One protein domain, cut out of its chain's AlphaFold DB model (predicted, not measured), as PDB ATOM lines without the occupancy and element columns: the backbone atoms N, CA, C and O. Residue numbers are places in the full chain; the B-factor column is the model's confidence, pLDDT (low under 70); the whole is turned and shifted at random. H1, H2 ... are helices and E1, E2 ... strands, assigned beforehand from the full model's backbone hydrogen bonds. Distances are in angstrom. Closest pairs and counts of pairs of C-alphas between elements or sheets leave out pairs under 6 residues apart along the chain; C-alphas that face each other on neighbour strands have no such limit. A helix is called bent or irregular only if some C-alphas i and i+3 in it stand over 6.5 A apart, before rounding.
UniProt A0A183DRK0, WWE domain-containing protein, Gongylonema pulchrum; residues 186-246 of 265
ATOM      1  N   LYS A 186     117.076 131.194  94.253       83.81
ATOM      2  CA  LYS A 186     117.621 131.654  95.537       83.81
ATOM      3  C   LYS A 186     116.831 132.833  96.101       83.81
ATOM      4  O   LYS A 186     116.528 132.833  97.289       83.81
ATOM      5  N   ALA A 187     116.477 133.814  95.271       85.19
ATOM      6  CA  ALA A 187     115.730 134.993  95.695       85.19
ATOM      7  C   ALA A 187     114.334 134.639  96.219       85.19
ATOM      8  O   ALA A 187     113.937 135.133  97.270       85.19
ATOM      9  N   ILE A 188     113.607 133.751  95.538       81.38
ATOM     10  CA  ILE A 188     112.283 133.291  95.973       81.38
ATOM     11  C   ILE A 188     112.402 132.473  97.265       81.38
ATOM     12  O   ILE A 188     111.617 132.665  98.192       81.38
ATOM     13  N   LEU A 189     113.415 131.609  97.369       77.75
ATOM     14  CA  LEU A 189     113.664 130.793  98.558       77.75
ATOM     15  C   LEU A 189     114.089 131.613  99.786       77.75
ATOM     16  O   LEU A 189     113.873 131.156 100.908       77.75
ATOM     17  N   LEU A 190     114.682 132.802  99.608       77.50
ATOM     18  CA  LEU A 190     114.997 133.715 100.716       77.50
ATOM     19  C   LEU A 190     113.732 134.202 101.436       77.50
ATOM     20  O   LEU A 190     113.779 134.434 102.643       77.50
ATOM     21  N   PHE A 191     112.587 134.259 100.749       70.81
ATOM     22  CA  PHE A 191     111.279 134.492 101.364       70.81
ATOM     23  C   PHE A 191     110.741 133.205 101.997       70.81
ATOM     24  O   PHE A 191     109.652 132.747 101.660       70.81
ATOM     25  N   ARG A 192     111.524 132.586 102.893       60.81
ATOM     26  CA  ARG A 192     111.179 131.326 103.568       60.81
ATOM     27  C   ARG A 192     109.808 131.437 104.240       60.81
ATOM     28  O   ARG A 192     109.683 132.067 105.282       60.81
ATOM     29  N   ILE A 193     108.822 130.792 103.612       59.72
ATOM     30  CA  ILE A 193     107.429 130.608 104.042       59.72
ATOM     31  C   ILE A 193     106.820 131.903 104.596       59.72
ATOM     32  O   ILE A 193     106.767 132.106 105.812       59.72
ATOM     33  N   PRO A 194     106.326 132.783 103.718       59.34
ATOM     34  CA  PRO A 194     105.495 133.889 104.150       59.34
ATOM     35  C   PRO A 194     104.295 133.290 104.895       59.34
ATOM     36  O   PRO A 194     103.564 132.468 104.345       59.34
ATOM     37  N   GLN A 195     104.159 133.644 106.174       56.88
ATOM     38  CA  GLN A 195     103.215 133.012 107.106       56.88
ATOM     39  C   GLN A 195     101.763 133.358 106.764       56.88
ATOM     40  O   GLN A 195     100.830 132.722 107.242       56.88
ATOM     41  N   THR A 196     101.570 134.393 105.944       62.50
ATOM     42  CA  THR A 196     100.263 134.877 105.520       62.50
ATOM     43  C   THR A 196     100.268 135.268 104.043       62.50
ATOM     44  O   THR A 196     101.295 135.627 103.460       62.50
ATOM     45  N   THR A 197      99.085 135.311 103.426       63.66
ATOM     46  CA  THR A 197      98.896 135.850 102.067       63.66
ATOM     47  C   THR A 197      99.375 137.308 101.938       63.66
ATOM     48  O   THR A 197      99.759 137.734 100.849       63.66
ATOM     49  N   ARG A 198      99.391 138.094 103.032       68.69
ATOM     50  CA  ARG A 198      99.969 139.453 103.038       68.69
ATOM     51  C   ARG A 198     101.475 139.418 102.813       68.69
ATOM     52  O   ARG A 198     101.988 140.205 102.020       68.69
ATOM     53  N   ASP A 199     102.172 138.530 103.506       71.69
ATOM     54  CA  ASP A 199     103.631 138.463 103.446       71.69
ATOM     55  C   ASP A 199     104.084 138.037 102.039       71.69
ATOM     56  O   ASP A 199     105.088 138.529 101.530       71.69
ATOM     57  N   TRP A 200     103.270 137.234 101.343       74.06
ATOM     58  CA  TRP A 200     103.454 136.950  99.919       74.06
ATOM     59  C   TRP A 200     103.247 138.148  99.005       74.06
ATOM     60  O   TRP A 200     103.998 138.301  98.048       74.06
ATOM     61  N   LEU A 201     102.262 139.008  99.268       73.25
ATOM     62  CA  LEU A 201     102.103 140.236  98.488       73.25
ATOM     63  C   LEU A 201     103.342 141.125  98.631       73.25
ATOM     64  O   LEU A 201     103.815 141.690  97.646       73.25
ATOM     65  N   HIS A 202     103.889 141.216  99.845       75.56
ATOM     66  CA  HIS A 202     105.142 141.921 100.081       75.56
ATOM     67  C   HIS A 202     106.308 141.256  99.335       75.56
ATOM     68  O   HIS A 202     107.010 141.934  98.588       75.56
ATOM     69  N   ALA A 203     106.459 139.934  99.447       78.75
ATOM     70  CA  ALA A 203     107.492 139.181  98.738       78.75
ATOM     71  C   ALA A 203     107.410 139.379  97.215       78.75
ATOM     72  O   ALA A 203     108.408 139.704  96.583       78.75
ATOM     73  N   ILE A 204     106.217 139.275  96.623       78.50
ATOM     74  CA  ILE A 204     106.003 139.471  95.181       78.50
ATOM     75  C   ILE A 204     106.368 140.897  94.753       78.50
ATOM     76  O   ILE A 204     106.960 141.067  93.691       78.50
ATOM     77  N   ARG A 205     106.084 141.922  95.569       78.44
ATOM     78  CA  ARG A 205     106.525 143.299  95.279       78.44
ATOM     79  C   ARG A 205     108.044 143.424  95.283       78.44
ATOM     80  O   ARG A 205     108.590 144.066  94.393       78.44
ATOM     81  N   VAL A 206     108.724 142.792  96.238       81.19
ATOM     82  CA  VAL A 206     110.195 142.785  96.278       81.19
ATOM     83  C   VAL A 206     110.780 142.008  95.092       81.19
ATOM     84  O   VAL A 206     111.813 142.392  94.551       81.19
ATOM     85  N   LEU A 207     110.098 140.952  94.639       84.62
ATOM     86  CA  LEU A 207     110.479 140.147  93.477       84.62
ATOM     87  C   LEU A 207     110.068 140.774  92.130       84.62
ATOM     88  O   LEU A 207     110.509 140.295  91.085       84.62
ATOM     89  N   ALA A 208     109.265 141.842  92.117       81.75
ATOM     90  CA  ALA A 208     108.758 142.459  90.889       81.75
ATOM     91  C   ALA A 208     109.860 142.851  89.881       81.75
ATOM     92  O   ALA A 208     109.669 142.595  88.691       81.75
ATOM     93  N   PRO A 209     111.033 143.381  90.294       80.62
ATOM     94  CA  PRO A 209     112.126 143.660  89.365       80.62
ATOM     95  C   PRO A 209     112.677 142.410  88.664       80.62
ATOM     96  O   PRO A 209     113.108 142.509  87.516       80.62
ATOM     97  N   LEU A 210     112.650 141.247  89.330       81.25
ATOM     98  CA  LEU A 210     113.076 139.968  88.754       81.25
ATOM     99  C   LEU A 210     112.065 139.490  87.709       81.25
ATOM    100  O   LEU A 210     112.446 139.214  86.575       81.25
ATOM    101  N   CYS A 211     110.776 139.493  88.058       83.25
ATOM    102  CA  CYS A 211     109.688 139.171  87.130       83.25
ATOM    103  C   CYS A 211     109.717 140.073  85.885       83.25
ATOM    104  O   CYS A 211     109.618 139.594  84.764       83.25
ATOM    105  N   ALA A 212     109.941 141.376  86.066       80.44
ATOM    106  CA  ALA A 212     110.040 142.325  84.961       80.44
ATOM    107  C   ALA A 212     111.311 142.163  84.109       80.44
ATOM    108  O   ALA A 212     111.421 142.806  83.069       80.44
ATOM    109  N   ARG A 213     112.325 141.419  84.571       78.50
ATOM    110  CA  ARG A 213     113.548 141.151  83.801       78.50
ATOM    111  C   ARG A 213     113.341 139.975  82.858       78.50
ATOM    112  O   ARG A 213     113.596 140.141  81.680       78.50
ATOM    113  N   GLU A 214     112.876 138.845  83.382       83.75
ATOM    114  CA  GLU A 214     112.615 137.635  82.597       83.75
ATOM    115  C   GLU A 214     111.333 136.955  83.102       83.75
ATOM    116  O   GLU A 214     111.393 136.103  83.998       83.75
ATOM    117  N   PRO A 215     110.148 137.349  82.594       85.19
ATOM    118  CA  PRO A 215     108.871 136.894  83.141       85.19
ATOM    119  C   PRO A 215     108.660 135.387  82.963       85.19
ATOM    120  O   PRO A 215     108.093 134.743  83.846       85.19
ATOM    121  N   GLU A 216     109.163 134.808  81.870       84.94
ATOM    122  CA  GLU A 216     109.057 133.373  81.595       84.94
ATOM    123  C   GLU A 216     109.897 132.544  82.574       84.94
ATOM    124  O   GLU A 216     109.372 131.644  83.234       84.94
ATOM    125  N   ILE A 217     111.175 132.900  82.761       85.44
ATOM    126  CA  ILE A 217     112.067 132.234  83.725       85.44
ATOM    127  C   ILE A 217     111.524 132.393  85.150       85.44
ATOM    128  O   ILE A 217     111.573 131.451  85.948       85.44
ATOM    129  N   PHE A 218     110.969 133.563  85.483       87.31
ATOM    130  CA  PHE A 218     110.331 133.799  86.777       87.31
ATOM    131  C   PHE A 218     109.118 132.892  86.989       87.31
ATOM    132  O   PHE A 218     109.018 132.264  88.045       87.31
ATOM    133  N   LEU A 219     108.228 132.779  85.997       85.69
ATOM    134  CA  LEU A 219     107.055 131.910  86.063       85.69
ATOM    135  C   LEU A 219     107.458 130.445  86.251       85.69
ATOM    136  O   LEU A 219     106.993 129.819  87.200       85.69
ATOM    137  N   ILE A 220     108.365 129.929  85.415       85.00
ATOM    138  CA  ILE A 220     108.861 128.544  85.490       85.00
ATOM    139  C   ILE A 220     109.466 128.269  86.871       85.00
ATOM    140  O   ILE A 220     109.203 127.240  87.498       85.00
ATOM    141  N   THR A 221     110.249 129.218  87.388       85.94
ATOM    142  CA  THR A 221     110.876 129.091  88.704       85.94
ATOM    143  C   THR A 221     109.826 129.081  89.817       85.94
ATOM    144  O   THR A 221     109.860 128.193  90.669       85.94
ATOM    145  N   MET A 222     108.860 130.004  89.799       82.88
ATOM    146  CA  MET A 222     107.753 130.069  90.764       82.88
ATOM    147  C   MET A 222     106.886 128.804  90.733       82.88
ATOM    148  O   MET A 222     106.580 128.253  91.788       82.88
ATOM    149  N   GLU A 223     106.545 128.293  89.549       81.62
ATOM    150  CA  GLU A 223     105.815 127.031  89.366       81.62
ATOM    151  C   GLU A 223     106.593 125.809  89.851       81.62
ATOM    152  O   GLU A 223     106.012 124.743  90.046       81.62
ATOM    153  N   ARG A 224     107.896 125.921  90.082       78.31
ATOM    154  CA  ARG A 224     108.700 124.844  90.656       78.31
ATOM    155  C   ARG A 224     108.835 124.979  92.165       78.31
ATOM    156  O   ARG A 224     108.667 123.990  92.870       78.31
ATOM    157  N   VAL A 225     109.127 126.181  92.659       79.19
ATOM    158  CA  VAL A 225     109.508 126.401  94.064       79.19
ATOM    159  C   VAL A 225     108.351 126.849  94.954       79.19
ATOM    160  O   VAL A 225     108.521 126.895  96.166       79.19
ATOM    161  N   ALA A 226     107.180 127.165  94.399       78.44
ATOM    162  CA  ALA A 226     106.012 127.589  95.165       78.44
ATOM    163  C   ALA A 226     104.736 126.837  94.746       78.44
ATOM    164  O   ALA A 226     104.533 126.481  93.585       78.44
ATOM    165  N   ARG A 227     103.837 126.576  95.695       76.00
ATOM    166  CA  ARG A 227     102.497 126.012  95.447       76.00
ATOM    167  C   ARG A 227     101.455 126.833  96.182       76.00
ATOM    168  O   ARG A 227     101.723 127.329  97.263       76.00
ATOM    169  N   ARG A 228     100.247 126.954  95.629       72.25
ATOM    170  CA  ARG A 228      99.107 127.523  96.363       72.25
ATOM    171  C   ARG A 228      98.287 126.402  96.996       72.25
ATOM    172  O   ARG A 228      97.789 125.538  96.279       72.25
ATOM    173  N   GLN A 229      98.083 126.453  98.308       66.94
ATOM    174  CA  GLN A 229      97.207 125.559  99.060       66.94
ATOM    175  C   GLN A 229      96.297 126.392  99.971       66.94
ATOM    176  O   GLN A 229      96.780 127.219 100.727       66.94
ATOM    177  N   LYS A 230      94.972 126.190  99.895       64.50
ATOM    178  CA  LYS A 230      93.979 126.879 100.753       64.50
ATOM    179  C   LYS A 230      94.179 128.412 100.858       64.50
ATOM    180  O   LYS A 230      94.121 128.965 101.944       64.50
ATOM    181  N   ASP A 231      94.391 129.089  99.725       59.97
ATOM    182  CA  ASP A 231      94.645 130.549  99.628       59.97
ATOM    183  C   ASP A 231      95.969 131.064 100.223       59.97
ATOM    184  O   ASP A 231      96.259 132.263 100.157       59.97
ATOM    185  N   GLU A 232      96.828 130.157 100.670       62.97
ATOM    186  CA  GLU A 232      98.206 130.429 101.057       62.97
ATOM    187  C   GLU A 232      99.150 129.938  99.962       62.97
ATOM    188  O   GLU A 232      98.876 128.954  99.272       62.97
ATOM    189  N   ILE A 233     100.257 130.648  99.759       69.56
ATOM    190  CA  ILE A 233     101.339 130.170  98.905       69.56
ATOM    191  C   ILE A 233     102.385 129.555  99.843       69.56
ATOM    192  O   ILE A 233     102.730 130.122 100.876       69.56
ATOM    193  N   THR A 234     102.876 128.369  99.531       69.88
ATOM    194  CA  THR A 234     103.909 127.674 100.293       69.88
ATOM    195  C   THR A 234     105.133 127.508  99.415       69.88
ATOM    196  O   THR A 234     105.034 127.092  98.259       69.88
ATOM    197  N   VAL A 235     106.297 127.874  99.954       70.88
ATOM    198  CA  VAL A 235     107.580 127.588  99.310       70.88
ATOM    199  C   VAL A 235     107.890 126.115  99.541       70.88
ATOM    200  O   VAL A 235     107.877 125.649 100.681       70.88
ATOM    201  N   LEU A 236     108.137 125.375  98.467       70.12
ATOM    202  CA  LEU A 236     108.510 123.973  98.543       70.12
ATOM    203  C   LEU A 236     109.968 123.842  99.017       70.12
ATOM    204  O   LEU A 236     110.818 124.640  98.614       70.12
ATOM    205  N   PRO A 237     110.283 122.847  99.869       63.31
ATOM    206  CA  PRO A 237     111.663 122.550 100.230       63.31
ATOM    207  C   PRO A 237     112.475 122.205  98.976       63.31
ATOM    208  O   PRO A 237     111.923 121.682  98.009       63.31
ATOM    209  N   MET A 238     113.778 122.509  99.010       58.97
ATOM    210  CA  MET A 238     114.718 122.324  97.895       58.97
ATOM    211  C   MET A 238     114.578 120.929  97.268       58.97
ATOM    212  O   MET A 238     115.090 119.942  97.798       58.97
ATOM    213  N   GLY A 239     113.885 120.851  96.132       59.28
ATOM    214  CA  GLY A 239     114.012 119.727  95.213       59.28
ATOM    215  C   GLY A 239     115.359 119.802  94.486       59.28
ATOM    216  O   GLY A 239     116.051 120.819  94.568       59.28
ATOM    217  N   PRO A 240     115.770 118.751  93.759       56.06
ATOM    218  CA  PRO A 240     116.914 118.861  92.866       56.06
ATOM    219  C   PRO A 240     116.684 120.025  91.889       56.06
ATOM    220  O   PRO A 240     115.650 120.077  91.227       56.06
ATOM    221  N   THR A 241     117.658 120.937  91.786       56.53
ATOM    222  CA  THR A 241     117.693 121.993  90.760       56.53
ATOM    223  C   THR A 241     117.394 121.385  89.396       56.53
ATOM    224  O   THR A 241     117.951 120.327  89.078       56.53
ATOM    225  N   ASP A 242     116.532 122.034  88.614       58.25
ATOM    226  CA  ASP A 242     116.179 121.587  87.261       58.25
ATOM    227  C   ASP A 242     117.460 121.337  86.440       58.25
ATOM    228  O   ASP A 242     118.331 122.215  86.421       58.25
ATOM    229  N   PRO A 243     117.615 120.166  85.789       61.56
ATOM    230  CA  PRO A 243     118.741 119.886  84.900       61.56
ATOM    231  C   PRO A 243     119.013 121.002  83.880       61.56
ATOM    232  O   PRO A 243     120.177 121.292  83.592       61.56
ATOM    233  N   HIS A 244     117.961 121.675  83.402       61.62
ATOM    234  CA  HIS A 244     118.030 122.769  82.436       61.62
ATOM    235  C   HIS A 244     118.789 123.994  82.969       61.62
ATOM    236  O   HIS A 244     119.421 124.710  82.200       61.62
ATOM    237  N   PHE A 245     118.804 124.204  84.291       61.47
ATOM    238  CA  PHE A 245     119.548 125.285  84.948       61.47
ATOM    239  C   PHE A 245     120.804 124.789  85.690       61.47
ATOM    240  O   PHE A 245     121.348 125.493  86.543       61.47
ATOM    241  N   ARG A 246     121.286 123.572  85.400       61.75
ATOM    242  CA  ARG A 246     122.562 123.051  85.939       61.75
ATOM    243  C   ARG A 246     123.729 123.194  84.984       61.75
ATOM    244  O   ARG A 246     124.874 123.237  85.427       61.75
TER     245      ARG A 246
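AT A GLANCE: This is residues 186 to 246 of the 265 residues of the protein "WWE domain-containing protein" of Gongylonema pulchrum (UniProt A0A183DRK0). The model is a three-sided frame, with the irregular helix H2, the helix H3 and the hairpin of strands E1 and E2 as its sides, and with the short helix H1 over the opening. H2 and H3 make one corner, H3 runs straight into E1 at the next, and E2 begins close to the first residue of H2; residues 236 to 246 then trail away without a named element. The printed part has 61 residues, with three named helices and two named strands in the order H1, H2, H3, E1, E2; the two-strand sheet, E1 - E2, is antiparallel and the class is mixed, helices and strands. The whole is compact, with a radius of gyration of the C-alphas of 11.5 A, and spans 32 by 25 by 18 A.

HOW THE PARTS SIT: H1, residues 186 to 190, is close to but not clearly touching H2, residues 197 to 211; their closest C-alphas, of Ile 188 and Leu 207, are 7.5 A apart. H1 only just touches H3, residues 215 to 225, with 3 pairs of C-alphas within 8 A, the closest being Leu 189 and Val 225 at 7.5 A. H2, with residues 210 to 211 alone, touches H3 only at the corner by their link, and only just, with 3 pairs of C-alphas within 8 A; the closest C-alphas, of Cys 211 and Phe 218, are 5.4 A apart. H2 and H3 run opposite ways at a steep tilt of 42 degrees. E1, residues 226 to 229, and E2, residues 232 to 235, form a hairpin, antiparallel with 149 degrees between their directions; N 227 and O 234, at 2.9 A, and N 234 and O 227, at 2.7 A, are within hydrogen-bond range. The closest C-alphas of H2 and E2, of Thr 197 and Glu 232, are 5.6 A apart. E1 is apart from H1 and from H2. In H1 and H3 every O i to N i+4 pair is within hydrogen-bond range; in H2 9 of 11 are.

IN THESE COORDINATES: H1 begins at C-alpha 186, (117.621, 131.654, 95.537), and is 6.2 A long from first to last C-alpha. H2 measures 18.7 A and is irregular: C-alphas 206 and 209 are 7.2 A apart. H3 measures 15.2 A and ends at C-alpha 225, (109.508, 126.401, 94.064). E1 is 9.8 A long and E2 9.9 A, ending at C-alpha 235, (107.580, 127.588, 99.310).

THE WHOLE: The C-alphas of Arg 198 and Arg 246 are the two farthest apart, at 32.7 A. The printed part has no cut. The link from H1 to H2 is short, and those from H2 to H3, H3 to E1 and E1 to E2 are tight. Residues 212 to 217, of which 215 to 217 belong to H3, stand free. The mean pLDDT of the printed part is 73.0, and residues 192 to 198, 229 to 234 and 237 to 246 are under 70.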